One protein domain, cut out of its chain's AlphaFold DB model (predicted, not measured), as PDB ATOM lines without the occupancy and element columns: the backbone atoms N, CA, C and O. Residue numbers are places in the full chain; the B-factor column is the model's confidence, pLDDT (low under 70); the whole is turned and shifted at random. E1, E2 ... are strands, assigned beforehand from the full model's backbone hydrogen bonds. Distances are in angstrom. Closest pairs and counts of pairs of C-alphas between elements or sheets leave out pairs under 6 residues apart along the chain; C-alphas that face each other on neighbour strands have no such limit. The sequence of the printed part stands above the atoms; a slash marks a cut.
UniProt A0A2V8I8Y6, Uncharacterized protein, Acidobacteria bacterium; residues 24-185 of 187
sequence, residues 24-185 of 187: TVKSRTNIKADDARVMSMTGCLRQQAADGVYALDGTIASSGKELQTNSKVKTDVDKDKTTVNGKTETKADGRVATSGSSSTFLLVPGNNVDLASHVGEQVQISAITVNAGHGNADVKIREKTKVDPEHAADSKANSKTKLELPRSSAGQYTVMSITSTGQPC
ATOM      1  N   THR A  24       3.350  28.911 -40.642       76.06
ATOM      2  CA  THR A  24       3.295  29.713 -39.425       76.06
ATOM      3  C   THR A  24       2.658  31.060 -39.734       76.06
ATOM      4  O   THR A  24       3.226  31.889 -40.443       76.06
ATOM      5  N   VAL A  25       1.508  31.332 -39.123       74.12
ATOM      6  CA  VAL A  25       0.850  32.639 -39.167       74.12
ATOM      7  C   VAL A  25       1.165  33.400 -37.885       74.12
ATOM      8  O   VAL A  25       0.871  32.945 -36.780       74.12
ATOM      9  N   LYS A  26       1.768  34.581 -38.014       73.75
ATOM     10  CA  LYS A  26       2.006  35.521 -36.912       73.75
ATOM     11  C   LYS A  26       1.119  36.740 -37.107       73.75
ATOM     12  O   LYS A  26       1.268  37.447 -38.100       73.75
ATOM     13  N   SER A  27       0.251  37.021 -36.146       68.19
ATOM     14  CA  SER A  27      -0.534  38.251 -36.089       68.19
ATOM     15  C   SER A  27      -0.096  39.102 -34.902       68.19
ATOM     16  O   SER A  27       0.189  38.591 -33.817       68.19
ATOM     17  N   ARG A  28      -0.004  40.412 -35.107       73.12
ATOM     18  CA  ARG A  28       0.274  41.392 -34.060       73.12
ATOM     19  C   ARG A  28      -0.702  42.544 -34.191       73.12
ATOM     20  O   ARG A  28      -0.621  43.306 -35.153       73.12
ATOM     21  N   THR A  29      -1.539  42.711 -33.178       74.38
ATOM     22  CA  THR A  29      -2.468  43.832 -33.035       74.38
ATOM     23  C   THR A  29      -1.955  44.751 -31.939       74.38
ATOM     24  O   THR A  29      -1.581  44.303 -30.859       74.38
ATOM     25  N   ASN A  30      -1.892  46.044 -32.217       75.81
ATOM     26  CA  ASN A  30      -1.449  47.070 -31.288       75.81
ATOM     27  C   ASN A  30      -2.479  48.200 -31.301       75.81
ATOM     28  O   ASN A  30      -2.693  48.834 -32.333       75.81
ATOM     29  N   ILE A  31      -3.128  48.411 -30.165       76.50
ATOM     30  CA  ILE A  31      -4.170  49.411 -29.964       76.50
ATOM     31  C   ILE A  31      -3.607  50.440 -28.994       76.50
ATOM     32  O   ILE A  31      -3.254  50.091 -27.873       76.50
ATOM     33  N   LYS A  32      -3.526  51.697 -29.422       78.75
ATOM     34  CA  LYS A  32      -3.131  52.831 -28.581       78.75
ATOM     35  C   LYS A  32      -4.299  53.793 -28.457       78.75
ATOM     36  O   LYS A  32      -4.934  54.104 -29.465       78.75
ATOM     37  N   ALA A  33      -4.542  54.258 -27.242       77.38
ATOM     38  CA  ALA A  33      -5.550  55.246 -26.917       77.38
ATOM     39  C   ALA A  33      -4.946  56.287 -25.964       77.38
ATOM     40  O   ALA A  33      -4.504  55.951 -24.865       77.38
ATOM     41  N   ASP A  34      -4.906  57.546 -26.397       75.50
ATOM     42  CA  ASP A  34      -4.242  58.612 -25.637       75.50
ATOM     43  C   ASP A  34      -5.145  59.124 -24.493       75.50
ATOM     44  O   ASP A  34      -4.731  59.143 -23.323       75.50
ATOM     45  N   ASP A  35      -6.410  59.405 -24.829       77.38
ATOM     46  CA  ASP A  35      -7.481  59.888 -23.937       77.38
ATOM     47  C   ASP A  35      -8.530  58.818 -23.583       77.38
ATOM     48  O   ASP A  35      -9.572  59.090 -22.980       77.38
ATOM     49  N   ALA A  36      -8.256  57.565 -23.936       78.62
ATOM     50  CA  ALA A  36      -9.107  56.433 -23.609       78.62
ATOM     51  C   ALA A  36      -8.292  55.278 -23.030       78.62
ATOM     52  O   ALA A  36      -7.062  55.248 -23.067       78.62
ATOM     53  N   ARG A  37      -9.001  54.331 -22.428       81.31
ATOM     54  CA  ARG A  37      -8.420  53.130 -21.844       81.31
ATOM     55  C   ARG A  37      -8.838  51.938 -22.688       81.31
ATOM     56  O   ARG A  37     -10.025  51.706 -22.904       81.31
ATOM     57  N   VAL A  38      -7.846  51.189 -23.152       82.81
ATOM     58  CA  VAL A  38      -8.037  49.925 -23.858       82.81
ATOM     59  C   VAL A  38      -8.045  48.802 -22.828       82.81
ATOM     60  O   VAL A  38      -7.277  48.817 -21.862       82.81
ATOM     61  N   MET A  39      -8.940  47.839 -23.002       83.88
ATOM     62  CA  MET A  39      -9.144  46.726 -22.084       83.88
ATOM     63  C   MET A  39      -9.283  45.438 -22.887       83.88
ATOM     64  O   MET A  39      -9.992  45.408 -23.887       83.88
ATOM     65  N   SER A  40      -8.623  44.372 -22.442       84.50
ATOM     66  CA  SER A  40      -8.968  43.018 -22.864       84.50
ATOM     67  C   SER A  40      -9.858  42.414 -21.794       84.50
ATOM     68  O   SER A  40      -9.494  42.408 -20.616       84.50
ATOM     69  N   MET A  41     -11.025  41.937 -22.200       87.44
ATOM     70  CA  MET A  41     -11.979  41.278 -21.320       87.44
ATOM     71  C   MET A  41     -12.226  39.862 -21.819       87.44
ATOM     72  O   MET A  41     -12.141  39.587 -23.017       87.44
ATOM     73  N   THR A  42     -12.534  38.959 -20.901       88.12
ATOM     74  CA  THR A  42     -12.906  37.585 -21.227       88.12
ATOM     75  C   THR A  42     -14.132  37.215 -20.425       88.12
ATOM     76  O   THR A  42     -14.178  37.445 -19.215       88.12
ATOM     77  N   GLY A  43     -15.136  36.673 -21.099       88.75
ATOM     78  CA  GLY A  43     -16.407  36.385 -20.464       88.75
ATOM     79  C   GLY A  43     -17.441  35.835 -21.419       88.75
ATOM     80  O   GLY A  43     -17.158  35.544 -22.576       88.75
ATOM     81  N   CYS A  44     -18.645  35.708 -20.898       91.44
ATOM     82  CA  CYS A  44     -19.806  35.223 -21.604       91.44
ATOM     83  C   CYS A  44     -20.564  36.359 -22.263       91.44
ATOM     84  O   CYS A  44     -21.061  37.257 -21.578       91.44
ATOM     85  N   LEU A  45     -20.666  36.308 -23.590       90.75
ATOM     86  CA  LEU A  45     -21.427  37.296 -24.331       90.75
ATOM     87  C   LEU A  45     -22.914  36.962 -24.271       90.75
ATOM     88  O   LEU A  45     -23.351  35.871 -24.637       90.75
ATOM     89  N   ARG A  46     -23.705  37.923 -23.812       89.12
ATOM     90  CA  ARG A  46     -25.158  37.825 -23.705       89.12
ATOM     91  C   ARG A  46     -25.804  38.991 -24.433       89.12
ATOM     92  O   ARG A  46     -25.268  40.096 -24.460       89.12
ATOM     93  N   GLN A  47     -26.983  38.750 -24.985       86.94
ATOM     94  CA  GLN A  47     -27.867  39.803 -25.464       86.94
ATOM     95  C   GLN A  47     -28.919  40.058 -24.381       86.94
ATOM     96  O   GLN A  47     -29.587  39.122 -23.938       86.94
ATOM     97  N   GLN A  48     -29.049  41.299 -23.912       77.06
ATOM     98  CA  GLN A  48     -30.140  41.663 -23.012       77.06
ATOM     99  C   GLN A  48     -31.444  41.760 -23.809       77.06
ATOM    100  O   GLN A  48     -31.515  42.428 -24.839       77.06
ATOM    101  N   ALA A  49     -32.475  41.075 -23.310       55.72
ATOM    102  CA  ALA A  49     -33.709  40.775 -24.034       55.72
ATOM    103  C   ALA A  49     -34.593  41.990 -24.384       55.72
ATOM    104  O   ALA A  49     -35.560  41.815 -25.117       55.72
ATOM    105  N   ALA A  50     -34.297  43.193 -23.881       55.00
ATOM    106  CA  ALA A  50     -35.168  44.354 -24.066       55.00
ATOM    107  C   ALA A  50     -34.777  45.266 -25.248       55.00
ATOM    108  O   ALA A  50     -35.673  45.762 -25.916       55.00
ATOM    109  N   ASP A  51     -33.484  45.448 -25.564       57.88
ATOM    110  CA  ASP A  51     -33.066  46.612 -26.382       57.88
ATOM    111  C   ASP A  51     -31.922  46.347 -27.383       57.88
ATOM    112  O   ASP A  51     -31.292  47.280 -27.884       57.88
ATOM    113  N   GLY A  52     -31.583  45.085 -27.672       66.00
ATOM    114  CA  GLY A  52     -30.448  44.775 -28.562       66.00
ATOM    115  C   GLY A  52     -29.082  45.175 -27.981       66.00
ATOM    116  O   GLY A  52     -28.099  45.291 -28.711       66.00
ATOM    117  N   VAL A  53     -29.026  45.379 -26.664       80.12
ATOM    118  CA  VAL A  53     -27.813  45.706 -25.916       80.12
ATOM    119  C   VAL A  53     -27.043  44.423 -25.622       80.12
ATOM    120  O   VAL A  53     -27.605  43.437 -25.137       80.12
ATOM    121  N   TYR A  54     -25.743  44.440 -25.900       89.44
ATOM    122  CA  TYR A  54     -24.850  43.327 -25.608       89.44
ATOM    123  C   TYR A  54     -24.201  43.528 -24.245       89.44
ATOM    124  O   TYR A  54     -23.808  44.637 -23.885       89.44
ATOM    125  N   ALA A  55     -24.067  42.447 -23.489       89.06
ATOM    126  CA  ALA A  55     -23.406  42.443 -22.200       89.06
ATOM    127  C   ALA A  55     -22.357  41.333 -22.148       89.06
ATOM    128  O   ALA A  55     -22.617  40.210 -22.579       89.06
ATOM    129  N   LEU A  56     -21.183  41.635 -21.597       89.44
ATOM    130  CA  LEU A  56     -20.195  40.622 -21.245       89.44
ATOM    131  C   LEU A  56     -20.290  40.339 -19.754       89.44
ATOM    132  O   LEU A  56     -20.003  41.223 -18.951       89.44
ATOM    133  N   ASP A  57     -20.641  39.117 -19.385       89.25
ATOM    134  CA  ASP A  57     -20.461  38.629 -18.021       89.25
ATOM    135  C   ASP A  57     -19.062  38.025 -17.904       89.25
ATOM    136  O   ASP A  57     -18.794  36.944 -18.435       89.25
ATOM    137  N   GLY A  58     -18.122  38.761 -17.322       87.69
ATOM    138  CA  GLY A  58     -16.724  38.377 -17.422       87.69
ATOM    139  C   GLY A  58     -15.786  39.144 -16.524       87.69
ATOM    140  O   GLY A  58     -16.176  39.842 -15.594       87.69
ATOM    141  N   THR A  59     -14.503  39.013 -16.829       83.38
ATOM    142  CA  THR A  59     -13.428  39.683 -16.103       83.38
ATOM    143  C   THR A  59     -12.563  40.485 -17.063       83.38
ATOM    144  O   THR A  59     -12.431  40.167 -18.248       83.38
ATOM    145  N   ILE A  60     -11.957  41.552 -16.547       81.94
ATOM    146  CA  ILE A  60     -10.943  42.313 -17.274       81.94
ATOM    147  C   ILE A  60      -9.617  41.572 -17.122       81.94
ATOM    148  O   ILE A  60      -9.018  41.570 -16.048       81.94
ATOM    149  N   ALA A  61      -9.145  40.977 -18.213       74.88
ATOM    150  CA  ALA A  61      -7.869  40.276 -18.265       74.88
ATOM    151  C   ALA A  61      -6.676  41.247 -18.292       74.88
ATOM    152  O   ALA A  61      -5.607  40.944 -17.770       74.88
ATOM    153  N   SER A  62      -6.830  42.427 -18.903       76.06
ATOM    154  CA  SER A  62      -5.793  43.468 -18.910       76.06
ATOM    155  C   SER A  62      -6.355  44.838 -19.289       76.06
ATOM    156  O   SER A  62      -7.392  44.932 -19.945       76.06
ATOM    157  N   SER A  63      -5.695  45.921 -18.869       80.31
ATOM    158  CA  SER A  63      -6.121  47.282 -19.194       80.31
ATOM    159  C   SER A  63      -4.960  48.276 -19.195       80.31
ATOM    160  O   SER A  63      -4.099  48.237 -18.319       80.31
ATOM    161  N   GLY A  64      -4.954  49.205 -20.151       79.25
ATOM    162  CA  GLY A  64      -3.890  50.193 -20.303       79.25
ATOM    163  C   GLY A  64      -4.219  51.280 -21.323       79.25
ATOM    164  O   GLY A  64      -5.313  51.312 -21.884       79.25
ATOM    165  N   LYS A  65      -3.261  52.182 -21.554       80.25
ATOM    166  CA  LYS A  65      -3.315  53.142 -22.679       80.25
ATOM    167  C   LYS A  65      -2.916  52.476 -23.996       80.25
ATOM    168  O   LYS A  65      -3.348  52.882 -25.069       80.25
ATOM    169  N   GLU A  66      -2.110  51.426 -23.907       78.38
ATOM    170  CA  GLU A  66      -1.715  50.597 -25.033       78.38
ATOM    171  C   GLU A  66      -1.998  49.130 -24.716       78.38
ATOM    172  O   GLU A  66      -1.729  48.655 -23.613       78.38
ATOM    173  N   LEU A  67      -2.566  48.424 -25.689       78.31
ATOM    174  CA  LEU A  67      -2.787  46.987 -25.664       78.31
ATOM    175  C   LEU A  67      -2.100  46.382 -26.885       78.31
ATOM    176  O   LEU A  67      -2.359  46.777 -28.021       78.31
ATOM    177  N   GLN A  68      -1.238  45.401 -26.662       76.25
ATOM    178  CA  GLN A  68      -0.592  44.640 -27.711       76.25
ATOM    179  C   GLN A  68      -0.940  43.158 -27.586       76.25
ATOM    180  O   GLN A  68      -0.512  42.488 -26.651       76.25
ATOM    181  N   THR A  69      -1.625  42.626 -28.590       69.69
ATOM    182  CA  THR A  69      -1.900  41.194 -28.731       69.69
ATOM    183  C   THR A  69      -0.982  40.610 -29.797       69.69
ATOM    184  O   THR A  69      -0.867  41.153 -30.895       69.69
ATOM    185  N   ASN A  70      -0.299  39.517 -29.473       69.56
ATOM    186  CA  ASN A  70       0.477  38.729 -30.419       69.56
ATOM    187  C   ASN A  70      -0.131  37.331 -30.484       69.56
ATOM    188  O   ASN A  70      -0.235  36.659 -29.460       69.56
ATOM    189  N   SER A  71      -0.474  36.886 -31.683       64.50
ATOM    190  CA  SER A  71      -0.981  35.542 -31.938       64.50
ATOM    191  C   SER A  71      -0.038  34.831 -32.892       64.50
ATOM    192  O   SER A  71       0.424  35.404 -33.879       64.50
ATOM    193  N   LYS A  72       0.273  33.576 -32.597       68.75
ATOM    194  CA  LYS A  72       1.055  32.698 -33.458       68.75
ATOM    195  C   LYS A  72       0.287  31.401 -33.624       68.75
ATOM    196  O   LYS A  72       0.079  30.696 -32.645       68.75
ATOM    197  N   VAL A  73      -0.100  31.091 -34.849       71.12
ATOM    198  CA  VAL A  73      -0.696  29.808 -35.213       71.12
ATOM    199  C   VAL A  73       0.322  29.066 -36.059       71.12
ATOM    200  O   VAL A  73       0.858  29.624 -37.014       71.12
ATOM    201  N   LYS A  74       0.635  27.842 -35.660       69.00
ATOM    202  CA  LYS A  74       1.409  26.899 -36.453       69.00
ATOM    203  C   LYS A  74       0.483  25.787 -36.904       69.00
ATOM    204  O   LYS A  74      -0.245  25.245 -36.073       69.00
ATOM    205  N   THR A  75       0.532  25.477 -38.182       72.62
ATOM    206  CA  THR A  75      -0.163  24.341 -38.766       72.62
ATOM    207  C   THR A  75       0.903  23.429 -39.335       72.62
ATOM    208  O   THR A  75       1.627  23.858 -40.228       72.62
ATOM    209  N   ASP A  76       0.973  22.217 -38.796       70.69
ATOM    210  CA  ASP A  76       1.868  21.153 -39.233       70.69
ATOM    211  C   ASP A  76       0.988  20.070 -39.900       70.69
ATOM    212  O   ASP A  76       0.007  19.602 -39.310       70.69
ATOM    213  N   VAL A  77       1.263  19.727 -41.154       72.12
ATOM    214  CA  VAL A  77       0.504  18.815 -42.012       72.12
ATOM    215  C   VAL A  77       1.404  17.640 -42.390       72.12
ATOM    216  O   VAL A  77       2.136  17.672 -43.376       72.12
ATOM    217  N   ASP A  78       1.279  16.552 -41.638       73.88
ATOM    218  CA  ASP A  78       1.854  15.258 -41.985       73.88
ATOM    219  C   ASP A  78       0.894  14.468 -42.888       73.88
ATOM    220  O   ASP A  78      -0.321  14.682 -42.867       73.88
ATOM    221  N   LYS A  79       1.424  13.492 -43.644       64.75
ATOM    222  CA  LYS A  79       0.660  12.647 -44.592       64.75
ATOM    223  C   LYS A  79      -0.671  12.107 -44.050       64.75
ATOM    224  O   LYS A  79      -1.620  12.012 -44.820       64.75
ATOM    225  N   ASP A  80      -0.736  11.793 -42.755       74.38
ATOM    226  CA  ASP A  80      -1.904  11.182 -42.108       74.38
ATOM    227  C   ASP A  80      -2.469  12.018 -40.942       74.38
ATOM    228  O   ASP A  80      -3.405  11.589 -40.263       74.38
ATOM    229  N   LYS A  81      -1.901  13.200 -40.656       63.34
ATOM    230  CA  LYS A  81      -2.276  13.992 -39.476       63.34
ATOM    231  C   LYS A  81      -2.024  15.484 -39.666       63.34
ATOM    232  O   LYS A  81      -0.929  15.900 -40.010       63.34
ATOM    233  N   THR A  82      -3.012  16.302 -39.321       69.62
ATOM    234  CA  THR A  82      -2.849  17.756 -39.206       69.62
ATOM    235  C   THR A  82      -2.830  18.160 -37.737       69.62
ATOM    236  O   THR A  82      -3.760  17.847 -36.991       69.62
ATOM    237  N   THR A  83      -1.783  18.863 -37.313       67.88
ATOM    238  CA  THR A  83      -1.651  19.425 -35.966       67.88
ATOM    239  C   THR A  83      -1.703  20.945 -36.046       67.88
ATOM    240  O   THR A  83      -0.929  21.569 -36.763       67.88
ATOM    241  N   VAL A  84      -2.613  21.559 -35.289       68.94
ATOM    242  CA  VAL A  84      -2.738  23.019 -35.204       68.94
ATOM    243  C   VAL A  84      -2.379  23.463 -33.794       68.94
ATOM    244  O   VAL A  84      -3.062  23.119 -32.833       68.94
ATOM    245  N   ASN A  85      -1.314  24.251 -33.673       66.25
ATOM    246  CA  ASN A  85      -0.832  24.806 -32.415       66.25
ATOM    247  C   ASN A  85      -0.987  26.330 -32.413       66.25
ATOM    248  O   ASN A  85      -0.236  27.054 -33.072       66.25
ATOM    249  N   GLY A  86      -1.953  26.828 -31.641       63.41
ATOM    250  CA  GLY A  86      -2.189  28.255 -31.435       63.41
ATOM    251  C   GLY A  86      -1.603  28.750 -30.114       63.41
ATOM    252  O   GLY A  86      -1.837  28.160 -29.064       63.41
ATOM    253  N   LYS A  87      -0.870  29.865 -30.146       65.25
ATOM    254  CA  LYS A  87      -0.445  30.606 -28.953       65.25
ATOM    255  C   LYS A  87      -0.845  32.069 -29.083       65.25
ATOM    256  O   LYS A  87      -0.444  32.728 -30.041       65.25
ATOM    257  N   THR A  88      -1.558  32.587 -28.088       56.66
ATOM    258  CA  THR A  88      -1.950  34.000 -28.010       56.66
ATOM    259  C   THR A  88      -1.412  34.610 -26.723       56.66
ATOM    260  O   THR A  88      -1.531  34.022 -25.652       56.66
ATOM    261  N   GLU A  89      -0.801  35.788 -26.824       66.56
ATOM    262  CA  GLU A  89      -0.289  36.560 -25.692       66.56
ATOM    263  C   GLU A  89      -0.753  38.014 -25.801       66.56
ATOM    264  O   GLU A  89      -0.480  38.687 -26.799       66.56
ATOM    265  N   THR A  90      -1.389  38.524 -24.748       66.00
ATOM    266  CA  THR A  90      -1.830  39.921 -24.656       66.00
ATOM    267  C   THR A  90      -1.023  40.651 -23.588       66.00
ATOM    268  O   THR A  90      -0.878  40.174 -22.466       66.00
ATOM    269  N   LYS A  91      -0.484  41.818 -23.941       73.75
ATOM    270  CA  LYS A  91       0.259  42.721 -23.055       73.75
ATOM    271  C   LYS A  91      -0.450  44.069 -23.025       73.75
ATOM    272  O   LYS A  91      -0.897  44.536 -24.068       73.75
ATOM    273  N   ALA A  92      -0.540  44.696 -21.860       75.12
ATOM    274  CA  ALA A  92      -1.056  46.053 -21.717       75.12
ATOM    275  C   ALA A  92       0.002  46.926 -21.039       75.12
ATOM    276  O   ALA A  92       0.564  46.513 -20.026       75.12
ATOM    277  N   ASP A  93       0.243  48.127 -21.565       69.38
ATOM    278  CA  ASP A  93       1.032  49.141 -20.866       69.38
ATOM    279  C   ASP A  93       0.106  49.876 -19.892       69.38
ATOM    280  O   ASP A  93      -0.717  50.723 -20.268       69.38
ATOM    281  N   GLY A  94       0.180  49.482 -18.622       60.97
ATOM    282  CA  GLY A  94      -0.682  49.999 -17.566       60.97
ATOM    283  C   GLY A  94      -0.949  48.992 -16.450       60.97
ATOM    284  O   GLY A  94      -0.423  47.884 -16.433       60.97
ATOM    285  N   ARG A  95      -1.757  49.421 -15.474       50.88
ATOM    286  CA  ARG A  95      -2.106  48.662 -14.263       50.88
ATOM    287  C   ARG A  95      -2.637  47.262 -14.616       50.88
ATOM    288  O   ARG A  95      -3.622  47.137 -15.341       50.88
ATOM    289  N   VAL A  96      -1.992  46.243 -14.051       52.00
ATOM    290  CA  VAL A  96      -2.365  44.824 -14.141       52.00
ATOM    291  C   VAL A  96      -3.759  44.592 -13.542       52.00
ATOM    292  O   VAL A  96      -4.163  45.291 -12.613       52.00
ATOM    293  N   ALA A  97      -4.473  43.639 -14.147       50.16
ATOM    294  CA  ALA A  97      -5.845  43.204 -13.909       50.16
ATOM    295  C   ALA A  97      -6.371  43.381 -12.473       50.16
ATOM    296  O   ALA A  97      -5.740  42.971 -11.499       50.16
ATOM    297  N   THR A  98      -7.604  43.885 -12.355       52.41
ATOM    298  CA  THR A  98      -8.482  43.550 -11.226       52.41
ATOM    299  C   THR A  98      -8.881  42.083 -11.370       52.41
ATOM    300  O   THR A  98      -9.993  41.760 -11.785       52.41
ATOM    301  N   SER A  99      -7.928  41.189 -11.120       46.38
ATOM    302  CA  SER A  99      -8.154  39.754 -11.067       46.38
ATOM    303  C   SER A  99      -9.127  39.476  -9.921       46.38
ATOM    304  O   SER A  99      -8.752  39.619  -8.761       46.38
ATOM    305  N   GLY A 100     -10.372  39.112 -10.232       50.06
ATOM    306  CA  GLY A 100     -11.252  38.458  -9.257       50.06
ATOM    307  C   GLY A 100     -12.712  38.902  -9.217       50.06
ATOM    308  O   GLY A 100     -13.525  38.160  -8.681       50.06
ATOM    309  N   SER A 101     -13.084  40.048  -9.787       59.59
ATOM    310  CA  SER A 101     -14.493  40.465  -9.818       59.59
ATOM    311  C   SER A 101     -15.078  40.195 -11.198       59.59
ATOM    312  O   SER A 101     -14.788  40.925 -12.147       59.59
ATOM    313  N   SER A 102     -15.866  39.124 -11.319       71.00
ATOM    314  CA  SER A 102     -16.787  38.972 -12.444       71.00
ATOM    315  C   SER A 102     -17.778  40.131 -12.404       71.00
ATOM    316  O   SER A 102     -18.446  40.337 -11.390       71.00
ATOM    317  N   SER A 103     -17.845  40.890 -13.489       81.81
ATOM    318  CA  SER A 103     -18.745  42.027 -13.642       81.81
ATOM    319  C   SER A 103     -19.478  41.911 -14.968       81.81
ATOM    320  O   SER A 103     -18.972  41.338 -15.933       81.81
ATOM    321  N   THR A 104     -20.666  42.505 -15.025       84.69
ATOM    322  CA  THR A 104     -21.403  42.674 -16.274       84.69
ATOM    323  C   THR A 104     -20.991  43.986 -16.934       84.69
ATOM    324  O   THR A 104     -21.177  45.059 -16.363       84.69
ATOM    325  N   PHE A 105     -20.428  43.908 -18.137       85.81
ATOM    326  CA  PHE A 105     -19.998  45.064 -18.925       85.81
ATOM    327  C   PHE A 105     -20.977  45.319 -20.064       85.81
ATOM    328  O   PHE A 105     -21.249  44.407 -20.840       85.81
ATOM    329  N   LEU A 106     -21.473  46.551 -20.203       87.19
ATOM    330  CA  LEU A 106     -22.314  46.932 -21.339       87.19
ATOM    331  C   LEU A 106     -21.442  47.194 -22.564       87.19
ATOM    332  O   LEU A 106     -20.549  48.044 -22.543       87.19
ATOM    333  N   LEU A 107     -21.705  46.458 -23.635       87.62
ATOM    334  CA  LEU A 107     -20.929  46.492 -24.860       87.62
ATOM    335  C   LEU A 107     -21.677  47.246 -25.950       87.62
ATOM    336  O   LEU A 107     -22.841  46.972 -26.244       87.62
ATOM    337  N   VAL A 108     -20.955  48.145 -26.604       85.62
ATOM    338  CA  VAL A 108     -21.390  48.778 -27.844       85.62
ATOM    339  C   VAL A 108     -20.534  48.198 -28.965       85.62
ATOM    340  O   VAL A 108     -19.305  48.285 -28.881       85.62
ATOM    341  N   PRO A 109     -21.123  47.583 -30.004       82.75
ATOM    342  CA  PRO A 109     -20.345  47.124 -31.142       82.75
ATOM    343  C   PRO A 109     -19.674  48.329 -31.803       82.75
ATOM    344  O   PRO A 109     -20.329  49.305 -32.174       82.75
ATOM    345  N   GLY A 110     -18.351  48.283 -31.926       74.62
ATOM    346  CA  GLY A 110     -17.631  49.200 -32.795       74.62
ATOM    347  C   GLY A 110     -17.889  48.880 -34.265       74.62
ATOM    348  O   GLY A 110     -18.545  47.896 -34.613       74.62
ATOM    349  N   ASN A 111     -17.346  49.711 -35.153       68.50
ATOM    350  CA  ASN A 111     -17.544  49.547 -36.591       68.50
ATOM    351  C   ASN A 111     -17.117  48.143 -37.061       68.50
ATOM    352  O   ASN A 111     -15.948  47.783 -36.938       68.50
ATOM    353  N   ASN A 112     -18.058  47.402 -37.657       66.81
ATOM    354  CA  ASN A 112     -17.884  46.048 -38.205       66.81
ATOM    355  C   ASN A 112     -17.567  44.937 -37.185       66.81
ATOM    356  O   ASN A 112     -17.036  43.900 -37.575       66.81
ATOM    357  N   VAL A 113     -17.895  45.117 -35.901       79.50
ATOM    358  CA  VAL A 113     -17.896  44.006 -34.937       79.50
ATOM    359  C   VAL A 113     -19.297  43.414 -34.864       79.50
ATOM    360  O   VAL A 113     -20.230  44.071 -34.406       79.50
ATOM    361  N   ASP A 114     -19.433  42.164 -35.292       83.75
ATOM    362  CA  ASP A 114     -20.662  41.405 -35.104       83.75
ATOM    363  C   ASP A 114     -20.646  40.725 -33.732       83.75
ATOM    364  O   ASP A 114     -19.971  39.722 -33.530       83.75
ATOM    365  N   LEU A 115     -21.364  41.298 -32.767       86.25
ATOM    366  CA  LEU A 115     -21.559  40.684 -31.451       86.25
ATOM    367  C   LEU A 115     -22.693  39.650 -31.464       86.25
ATOM    368  O   LEU A 115     -22.701  38.753 -30.624       86.25
ATOM    369  N   ALA A 116     -23.637  39.750 -32.405       86.75
ATOM    370  CA  ALA A 116     -24.826  38.902 -32.450       86.75
ATOM    371  C   ALA A 116     -24.454  37.439 -32.693       86.75
ATOM    372  O   ALA A 116     -24.935  36.551 -31.990       86.75
ATOM    373  N   SER A 117     -23.538  37.202 -33.635       86.31
ATOM    374  CA  SER A 117     -23.078  35.855 -33.998       86.31
ATOM    375  C   SER A 117     -22.311  35.128 -32.889       86.31
ATOM    376  O   SER A 117     -22.081  33.931 -33.006       86.31
ATOM    377  N   HIS A 118     -21.934  35.823 -31.812       86.56
ATOM    378  CA  HIS A 118     -21.182  35.256 -30.689       86.56
ATOM    379  C   HIS A 118     -21.991  35.199 -29.385       86.56
ATOM    380  O   HIS A 118     -21.443  34.918 -28.316       86.56
ATOM    381  N   VAL A 119     -23.292  35.499 -29.427       89.50
ATOM    382  CA  VAL A 119     -24.151  35.418 -28.242       89.50
ATOM    383  C   VAL A 119     -24.235  33.970 -27.761       89.50
ATOM    384  O   VAL A 119     -24.518  33.055 -28.529       89.50
ATOM    385  N   GLY A 120     -24.025  33.767 -26.461       87.88
ATOM    386  CA  GLY A 120     -23.987  32.438 -25.851       87.88
ATOM    387  C   GLY A 120     -22.622  31.757 -25.935       87.88
ATOM    388  O   GLY A 120     -22.481  30.645 -25.427       87.88
ATOM    389  N   GLU A 121     -21.615  32.414 -26.508       88.81
ATOM    390  CA  GLU A 121     -20.233  31.946 -26.512       88.81
ATOM    391  C   GLU A 121     -19.405  32.656 -25.441       88.81
ATOM    392  O   GLU A 121     -19.614  33.830 -25.102       88.81
ATOM    393  N   GLN A 122     -18.417  31.935 -24.921       86.94
ATOM    394  CA  GLN A 122     -17.329  32.555 -24.201       86.94
ATOM    395  C   GLN A 122     -16.381  33.203 -25.212       86.94
ATOM    396  O   GLN A 122     -15.934  32.595 -26.186       86.94
ATOM    397  N   VAL A 123     -16.086  34.474 -24.974       87.50
ATOM    398  CA  VAL A 123     -15.339  35.314 -25.900       87.50
ATOM    399  C   VAL A 123     -14.251  36.081 -25.170       87.50
ATOM    400  O   VAL A 123     -14.396  36.487 -24.014       87.50
ATOM    401  N   GLN A 124     -13.156  36.317 -25.878       86.12
ATOM    402  CA  GLN A 124     -12.178  37.333 -25.543       86.12
ATOM    403  C   GLN A 124     -12.450  38.556 -26.417       86.12
ATOM    404  O   GLN A 124     -12.419  38.473 -27.644       86.12
ATOM    405  N   ILE A 125     -12.705  39.699 -25.789       87.31
ATOM    406  CA  ILE A 125     -12.935  40.961 -26.490       87.31
ATOM    407  C   ILE A 125     -11.834  41.965 -26.176       87.31
ATOM    408  O   ILE A 125     -11.269  41.982 -25.078       87.31
ATOM    409  N   SER A 126     -11.550  42.833 -27.141       84.62
ATOM    410  CA  SER A 126     -10.817  44.075 -26.902       84.62
ATOM    411  C   SER A 126     -11.803  45.229 -26.968       84.62
ATOM    412  O   SER A 126     -12.467  45.420 -27.987       84.62
ATOM    413  N   ALA A 127     -11.899  45.998 -25.890       84.88
ATOM    414  CA  ALA A 127     -12.837  47.100 -25.774       84.88
ATOM    415  C   ALA A 127     -12.143  48.392 -25.341       84.88
ATOM    416  O   ALA A 127     -11.079  48.375 -24.718       84.88
ATOM    417  N   ILE A 128     -12.749  49.522 -25.688       83.81
ATOM    418  CA  ILE A 128     -12.243  50.859 -25.391       83.81
ATOM    419  C   ILE A 128     -13.293  51.616 -24.587       83.81
ATOM    420  O   ILE A 128     -14.473  51.606 -24.931       83.81
ATOM    421  N   THR A 129     -12.848  52.296 -23.532       79.88
ATOM    422  CA  THR A 129     -13.663  53.245 -22.769       79.88
ATOM    423  C   THR A 129     -13.000  54.616 -22.782       79.88
ATOM    424  O   THR A 129     -11.818  54.745 -22.450       79.88
ATOM    425  N   VAL A 130     -13.751  55.651 -23.155       74.94
ATOM    426  CA  VAL A 130     -13.298  57.046 -23.057       74.94
ATOM    427  C   VAL A 130     -13.590  57.541 -21.641       74.94
ATOM    428  O   VAL A 130     -14.720  57.425 -21.173       74.94
ATOM    429  N   ASN A 131     -12.580  58.038 -20.922       65.31
ATOM    430  CA  ASN A 131     -12.772  58.481 -19.536       65.31
ATOM    431  C   ASN A 131     -13.547  59.810 -19.478       65.31
ATOM    432  O   ASN A 131     -13.406  60.670 -20.351       65.31
ATOM    433  N   ALA A 132     -14.324  60.005 -18.410       58.34
ATOM    434  CA  ALA A 132     -15.029  61.260 -18.160       58.34
ATOM    435  C   ALA A 132     -14.043  62.442 -18.039       58.34
ATOM    436  O   ALA A 132     -12.986  62.315 -17.426       58.34
ATOM    437  N   GLY A 133     -14.393  63.592 -18.626       60.75
ATOM    438  CA  GLY A 133     -13.582  64.822 -18.604       60.75
ATOM    439  C   GLY A 133     -12.730  65.076 -19.857       60.75
ATOM    440  O   GLY A 133     -12.396  66.224 -20.129       60.75
ATOM    441  N   HIS A 134     -12.463  64.059 -20.680       58.06
ATOM    442  CA  HIS A 134     -11.698  64.182 -21.935       58.06
ATOM    443  C   HIS A 134     -12.627  64.291 -23.144       58.06
ATOM    444  O   HIS A 134     -13.754  63.835 -23.039       58.06
ATOM    445  N   GLY A 135     -12.222  64.960 -24.233       65.56
ATOM    446  CA  GLY A 135     -13.003  65.158 -25.472       65.56
ATOM    447  C   GLY A 135     -13.277  63.871 -26.263       65.56
ATOM    448  O   GLY A 135     -13.504  62.815 -25.680       65.56
ATOM    449  N   ASN A 136     -13.275  63.948 -27.596       67.88
ATOM    450  CA  ASN A 136     -13.189  62.736 -28.415       67.88
ATOM    451  C   ASN A 136     -11.839  62.056 -28.150       67.88
ATOM    452  O   ASN A 136     -10.842  62.747 -27.941       67.88
ATOM    453  N   ALA A 137     -11.805  60.727 -28.152       69.69
ATOM    454  CA  ALA A 137     -10.565  59.984 -27.975       69.69
ATOM    455  C   ALA A 137      -9.998  59.541 -29.321       69.69
ATOM    456  O   ALA A 137     -10.681  58.866 -30.097       69.69
ATOM    457  N   ASP A 138      -8.725  59.853 -29.548       72.19
ATOM    458  CA  ASP A 138      -7.954  59.305 -30.653       72.19
ATOM    459  C   ASP A 138      -7.533  57.867 -30.347       72.19
ATOM    460  O   ASP A 138      -6.764  57.586 -29.420       72.19
ATOM    461  N   VAL A 139      -8.024  56.942 -31.164       72.62
ATOM    462  CA  VAL A 139      -7.662  55.531 -31.115       72.62
ATOM    463  C   VAL A 139      -6.880  55.175 -32.363       72.62
ATOM    464  O   VAL A 139      -7.313  55.384 -33.497       72.62
ATOM    465  N   LYS A 140      -5.715  54.567 -32.165       74.50
ATOM    466  CA  LYS A 140      -4.855  54.089 -33.243       74.50
ATOM    467  C   LYS A 140      -4.682  52.587 -33.138       74.50
ATOM    468  O   LYS A 140      -4.018  52.092 -32.230       74.50
ATOM    469  N   ILE A 141      -5.212  51.882 -34.125       74.25
ATOM    470  CA  ILE A 141      -5.098  50.434 -34.264       74.25
ATOM    471  C   ILE A 141      -4.057  50.152 -35.348       74.25
ATOM    472  O   ILE A 141      -4.076  50.736 -36.433       74.25
ATOM    473  N   ARG A 142      -3.091  49.295 -35.040       73.81
ATOM    474  CA  ARG A 142      -2.068  48.813 -35.966       73.81
ATOM    475  C   ARG A 142      -2.078  47.303 -35.955       73.81
ATOM    476  O   ARG A 142      -1.869  46.697 -34.910       73.81
ATOM    477  N   GLU A 143      -2.216  46.719 -37.126       66.62
ATOM    478  CA  GLU A 143      -2.238  45.278 -37.306       66.62
ATOM    479  C   GLU A 143      -1.159  44.870 -38.286       66.62
ATOM    480  O   GLU A 143      -0.903  45.543 -39.289       66.62
ATOM    481  N   LYS A 144      -0.491  43.770 -37.969       71.00
ATOM    482  CA  LYS A 144       0.513  43.160 -38.826       71.00
ATOM    483  C   LYS A 144       0.281  41.663 -38.850       71.00
ATOM    484  O   LYS A 144       0.396  41.026 -37.806       71.00
ATOM    485  N   THR A 145       0.047  41.118 -40.032       71.12
ATOM    486  CA  THR A 145      -0.069  39.680 -40.261       71.12
ATOM    487  C   THR A 145       1.079  39.243 -41.151       71.12
ATOM    488  O   THR A 145       1.327  39.844 -42.195       71.12
ATOM    489  N   LYS A 146       1.808  38.214 -40.730       74.06
ATOM    490  CA  LYS A 146       2.856  37.562 -41.511       74.06
ATOM    491  C   LYS A 146       2.491  36.091 -41.661       74.06
ATOM    492  O   LYS A 146       2.226  35.435 -40.656       74.06
ATOM    493  N   VAL A 147       2.481  35.603 -42.892       78.44
ATOM    494  CA  VAL A 147       2.316  34.189 -43.219       78.44
ATOM    495  C   VAL A 147       3.663  33.697 -43.721       78.44
ATOM    496  O   VAL A 147       4.174  34.230 -44.705       78.44
ATOM    497  N   ASP A 148       4.219  32.727 -43.005       78.00
ATOM    498  CA  ASP A 148       5.496  32.076 -43.292       78.00
ATOM    499  C   ASP A 148       5.196  30.624 -43.729       78.00
ATOM    500  O   ASP A 148       5.060  29.757 -42.857       78.00
ATOM    501  N   PRO A 149       4.980  30.356 -45.031       77.12
ATOM    502  CA  PRO A 149       4.845  29.000 -45.570       77.12
ATOM    503  C   PRO A 149       6.223  28.342 -45.761       77.12
ATOM    504  O   PRO A 149       7.170  29.009 -46.170       77.12
ATOM    505  N   GLU A 150       6.356  27.037 -45.504       68.88
ATOM    506  CA  GLU A 150       7.673  26.365 -45.531       68.88
ATOM    507  C   GLU A 150       8.351  26.329 -46.911       68.88
ATOM    508  O   GLU A 150       9.582  26.314 -47.004       68.88
ATOM    509  N   HIS A 151       7.569  26.330 -47.993       71.06
ATOM    510  CA  HIS A 151       8.072  26.197 -49.367       71.06
ATOM    511  C   HIS A 151       7.569  27.292 -50.316       71.06
ATOM    512  O   HIS A 151       7.561  27.113 -51.535       71.06
ATOM    513  N   ALA A 152       7.158  28.439 -49.778       69.81
ATOM    514  CA  ALA A 152       6.733  29.579 -50.578       69.81
ATOM    515  C   ALA A 152       7.243  30.901 -49.991       69.81
ATOM    516  O   ALA A 152       7.817  30.953 -48.907       69.81
ATOM    517  N   ALA A 153       7.071  31.987 -50.744       75.62
ATOM    518  CA  ALA A 153       7.485  33.306 -50.291       75.62
ATOM    519  C   ALA A 153       6.624  33.785 -49.110       75.62
ATOM    520  O   ALA A 153       5.392  33.714 -49.149       75.62
ATOM    521  N   ASP A 154       7.283  34.348 -48.096       77.81
ATOM    522  CA  ASP A 154       6.612  35.013 -46.983       77.81
ATOM    523  C   ASP A 154       5.657  36.103 -47.487       77.81
ATOM    524  O   ASP A 154       6.026  36.966 -48.287       77.81
ATOM    525  N   SER A 155       4.454  36.140 -46.922       71.31
ATOM    526  CA  SER A 155       3.472  37.190 -47.194       71.31
ATOM    527  C   SER A 155       3.257  38.061 -45.961       71.31
ATOM    528  O   SER A 155       3.143  37.567 -44.839       71.31
ATOM    529  N   LYS A 156       3.214  39.386 -46.148       72.62
ATOM    530  CA  LYS A 156       3.004  40.367 -45.072       72.62
ATOM    531  C   LYS A 156       1.848  41.293 -45.418       72.62
ATOM    532  O   LYS A 156       1.896  41.980 -46.432       72.62
ATOM    533  N   ALA A 157       0.880  41.394 -44.518       67.62
ATOM    534  CA  ALA A 157      -0.164  42.407 -44.545       67.62
ATOM    535  C   ALA A 157       0.019  43.353 -43.354       67.62
ATOM    536  O   ALA A 157       0.284  42.916 -42.234       67.62
ATOM    537  N   ASN A 158      -0.103  44.660 -43.589       66.62
ATOM    538  CA  ASN A 158      -0.105  45.658 -42.524       66.62
ATOM    539  C   ASN A 158      -1.352  46.527 -42.680       66.62
ATOM    540  O   ASN A 158      -1.583  47.063 -43.761       66.62
ATOM    541  N   SER A 159      -2.100  46.710 -41.597       65.88
ATOM    542  CA  SER A 159      -3.227  47.636 -41.533       65.88
ATOM    543  C   SER A 159      -2.992  48.670 -40.439       65.88
ATOM    544  O   SER A 159      -2.351  48.414 -39.413       65.88
ATOM    545  N   LYS A 160      -3.461  49.890 -40.681       71.56
ATOM    546  CA  LYS A 160      -3.404  50.978 -39.712       71.56
ATOM    547  C   LYS A 160      -4.696  51.765 -39.800       71.56
ATOM    548  O   LYS A 160      -4.922  52.468 -40.779       71.56
ATOM    549  N   THR A 161      -5.453  51.724 -38.720       73.25
ATOM    550  CA  THR A 161      -6.725  52.426 -38.585       73.25
ATOM    551  C   THR A 161      -6.575  53.502 -37.523       73.25
ATOM    552  O   THR A 161      -5.981  53.279 -36.466       73.25
ATOM    553  N   LYS A 162      -7.071  54.701 -37.821       74.38
ATOM    554  CA  LYS A 162      -7.295  55.750 -36.828       74.38
ATOM    555  C   LYS A 162      -8.798  55.935 -36.691       74.38
ATOM    556  O   LYS A 162      -9.479  56.008 -37.710       74.38
ATOM    557  N   LEU A 163      -9.281  55.987 -35.462       71.25
ATOM    558  CA  LEU A 163     -10.686  56.170 -35.146       71.25
ATOM    559  C   LEU A 163     -10.800  57.235 -34.065       71.25
ATOM    560  O   LEU A 163     -10.146  57.132 -33.032       71.25
ATOM    561  N   GLU A 164     -11.645  58.226 -34.304       71.44
ATOM    562  CA  GLU A 164     -12.089  59.140 -33.259       71.44
ATOM    563  C   GLU A 164     -13.332  58.532 -32.614       71.44
ATOM    564  O   GLU A 164     -14.341  58.302 -33.286       71.44
ATOM    565  N   LEU A 165     -13.251  58.226 -31.322       71.38
ATOM    566  CA  LEU A 165     -14.400  57.751 -30.563       71.38
ATOM    567  C   LEU A 165     -15.043  58.920 -29.815       71.38
ATOM    568  O   LEU A 165     -14.337  59.647 -29.105       71.38
ATOM    569  N   PRO A 166     -16.372  59.102 -29.932       67.44
ATOM    570  CA  PRO A 166     -17.073  60.054 -29.090       67.44
ATOM    571  C   PRO A 166     -16.987  59.605 -27.632       67.44
ATOM    572  O   PRO A 166     -16.748  58.433 -27.328       67.44
ATOM    573  N   ARG A 167     -17.228  60.545 -26.719       68.81
ATOM    574  CA  ARG A 167     -17.354  60.241 -25.292       68.81
ATOM    575  C   ARG A 167     -18.358  59.109 -25.076       68.81
ATOM    576  O   ARG A 167     -19.529  59.240 -25.431       68.81
ATOM    577  N   SER A 168     -17.898  58.029 -24.458       63.78
ATOM    578  CA  SER A 168     -18.762  56.957 -23.980       63.78
ATOM    579  C   SER A 168     -19.605  57.487 -22.821       63.78
ATOM    580  O   SER A 168     -19.087  58.168 -21.931       63.78
ATOM    581  N   SER A 169     -20.903  57.176 -22.804       64.56
ATOM    582  CA  SER A 169     -21.666  57.328 -21.563       64.56
ATOM    583  C   SER A 169     -21.058  56.404 -20.498       64.56
ATOM    584  O   SER A 169     -20.496  55.353 -20.824       64.56
ATOM    585  N   ALA A 170     -21.077  56.831 -19.233       63.81
ATOM    586  CA  ALA A 170     -20.419  56.091 -18.161       63.81
ATOM    587  C   ALA A 170     -20.904  54.628 -18.134       63.81
ATOM    588  O   ALA A 170     -22.102  54.374 -18.062       63.81
ATOM    589  N   GLY A 171     -19.966  53.677 -18.198       65.44
ATOM    590  CA  GLY A 171     -20.259  52.239 -18.153       65.44
ATOM    591  C   GLY A 171     -20.436  51.538 -19.508       65.44
ATOM    592  O   GLY A 171     -20.717  50.343 -19.507       65.44
ATOM    593  N   GLN A 172     -20.250  52.229 -20.643       76.81
ATOM    594  CA  GLN A 172     -20.258  51.611 -21.977       76.81
ATOM    595  C   GLN A 172     -18.848  51.352 -22.515       76.81
ATOM    596  O   GLN A 172     -17.977  52.222 -22.470       76.81
ATOM    597  N   TYR A 173     -18.657  50.170 -23.096       84.12
ATOM    598  CA  TYR A 173     -17.392  49.723 -23.668       84.12
ATOM    599  C   TYR A 173     -17.544  49.482 -25.168       84.12
ATOM    600  O   TYR A 173     -18.277  48.588 -25.592       84.12
ATOM    601  N   THR A 174     -16.835  50.262 -25.984       86.00
ATOM    602  CA  THR A 174     -16.866  50.097 -27.440       86.00
ATOM    603  C   THR A 174     -15.967  48.934 -27.837       86.00
ATOM    604  O   THR A 174     -14.748  48.994 -27.657       86.00
ATOM    605  N   VAL A 175     -16.551  47.867 -28.375       85.81
ATOM    606  CA  VAL A 175     -15.824  46.656 -28.770       85.81
ATOM    607  C   VAL A 175     -15.145  46.870 -30.113       85.81
ATOM    608  O   VAL A 175     -15.790  47.250 -31.084       85.81
ATOM    609  N   MET A 176     -13.843  46.610 -30.172       82.56
ATOM    610  CA  MET A 176     -13.032  46.730 -31.389       82.56
ATOM    611  C   MET A 176     -12.721  45.382 -32.021       82.56
ATOM    612  O   MET A 176     -12.546  45.295 -33.231       82.56
ATOM    613  N   SER A 177     -12.636  44.335 -31.207       80.69
ATOM    614  CA  SER A 177     -12.455  42.975 -31.692       80.69
ATOM    615  C   SER A 177     -13.084  41.976 -30.738       80.69
ATOM    616  O   SER A 177     -13.154  42.202 -29.526       80.69
ATOM    617  N   ILE A 178     -13.521  40.865 -31.314       83.12
ATOM    618  CA  ILE A 178     -14.081  39.718 -30.619       83.12
ATOM    619  C   ILE A 178     -13.392  38.459 -31.133       83.12
ATOM    620  O   ILE A 178     -13.040  38.351 -32.306       83.12
ATOM    621  N   THR A 179     -13.121  37.527 -30.234       82.81
ATOM    622  CA  THR A 179     -12.537  36.229 -30.555       82.81
ATOM    623  C   THR A 179     -13.232  35.185 -29.701       82.81
ATOM    624  O   THR A 179     -13.191  35.269 -28.475       82.81
ATOM    625  N   SER A 180     -13.888  34.218 -30.340       80.50
ATOM    626  CA  SER A 180     -14.505  33.090 -29.640       80.50
ATOM    627  C   SER A 180     -13.427  32.199 -29.027       80.50
ATOM    628  O   SER A 180     -12.395  31.946 -29.654       80.50
ATOM    629  N   THR A 181     -13.650  31.718 -27.803       79.19
ATOM    630  CA  THR A 181     -12.779  30.707 -27.182       79.19
ATOM    631  C   THR A 181     -13.170  29.286 -27.596       79.19
ATOM    632  O   THR A 181     -12.500  28.332 -27.207       79.19
ATOM    633  N   GLY A 182     -14.248  29.131 -28.378       73.81
ATOM    634  CA  GLY A 182     -14.815  27.832 -28.749       73.81
ATOM    635  C   GLY A 182     -15.566  27.140 -27.607       73.81
ATOM    636  O   GLY A 182     -16.003  26.003 -27.766       73.81
ATOM    637  N   GLN A 183     -15.718  27.805 -26.456       76.38
ATOM    638  CA  GLN A 183     -16.468  27.289 -25.315       76.38
ATOM    639  C   GLN A 183     -17.849  27.958 -25.266       76.38
ATOM    640  O   GLN A 183     -17.925  29.188 -25.312       76.38
ATOM    641  N   PRO A 184     -18.950  27.196 -25.154       87.25
ATOM    642  CA  PRO A 184     -20.255  27.787 -24.909       87.25
ATOM    643  C   PRO A 184     -20.312  28.354 -23.489       87.25
ATOM    644  O   PRO A 184     -19.637  27.880 -22.572       87.25
ATOM    645  N   CYS A 185     -21.169  29.344 -23.288       86.44
ATOM    646  CA  CYS A 185     -21.494  29.825 -21.959       86.44
ATOM    647  C   CYS A 185     -22.222  28.759 -21.150       86.44
ATOM    648  O   CYS A 185     -23.139  28.104 -21.649       86.44
TER     649      CYS A 185
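This is residues 24 to 185 of the 187 residues of an uncharacterized protein of Acidobacteria bacterium (UniProt A0A2V8I8Y6). A small closed barrel of five strands, E2, E3, E6, E10 and E7, stands beside a long, twisted sheet of five strands, E5, E4, E1, E8 and E9; the two meet at one end and spread apart as a V. The sheet reaches well beyond the barrel, and the tip of its hairpin E4 and E5, residues 77 to 82, sticks out. The printed part has 162 residues with ten named strands, E1 to E10 in turn, and no named helix: the class is all strand. The sheet is antiparallel, in the order E5, E4, E1, E8, E9, and the barrel is mixed. The whole is compact, with a radius of gyration of the C-alphas of 17.1 A, but elongated, spanning 56 by 33 by 29 A.

E1, residues 24 to 33, has E4, residues 66 to 78, and E8, residues 137 to 149, as antiparallel neighbours; N 25 and O 73 are 2.8 A apart, N 26 and O 146 2.8 A. The edge strands are E5, residues 81 to 93, in a hairpin with E4, where N 68 and O 91 are 2.8 A apart, and E9, residues 155 to 165, in a hairpin with E8, where N 141 and O 161 are 2.8 A apart. In the barrel, E2, residues 36 to 47, and E3, residues 54 to 64, form a hairpin, with N 44 and O 57 2.8 A apart. E6, residues 103 to 109, is antiparallel to E3, with N 105 and O 56 at 2.8 A, and parallel to E10, residues 172 to 184, with N 175 and O 108 at 2.8 A. E7, residues 121 to 130, is antiparallel to E10, with N 124 and O 179 at 2.8 A, and to E2, with N 39 and O 127 at 2.8 A, which closes the ring. Between barrel and sheet, the closest C-alphas of E3 and E5 are those of Gly 64 and Asp 93, 5.1 A apart; those of E2 and E8 are Ala 36 and Ala 137, 5.8 A.

E1 begins at C-alpha 24, (3.295, 29.713, -39.425). E4 measures 39.4 A, E5 39.9 A and E8 38.8 A from first to last C-alpha. E2 bends by 93 degrees at residue 44, E3 by 89 at 58, E7 by 58 at 124 and E10 by 92 at 181. E10 ends at C-alpha 184, (-20.255, 27.787, -24.909).

The C-alphas farthest apart, those of Lys 79 and Gly 133, are 60.0 A apart. The printed part has no cut, and the link from E6 to E7, with 11 residues, is long. Mean pLDDT of the printed part is 74.8; 51 residues are under 70, among them 81 to 90, 93 to 101 and 131 to 137.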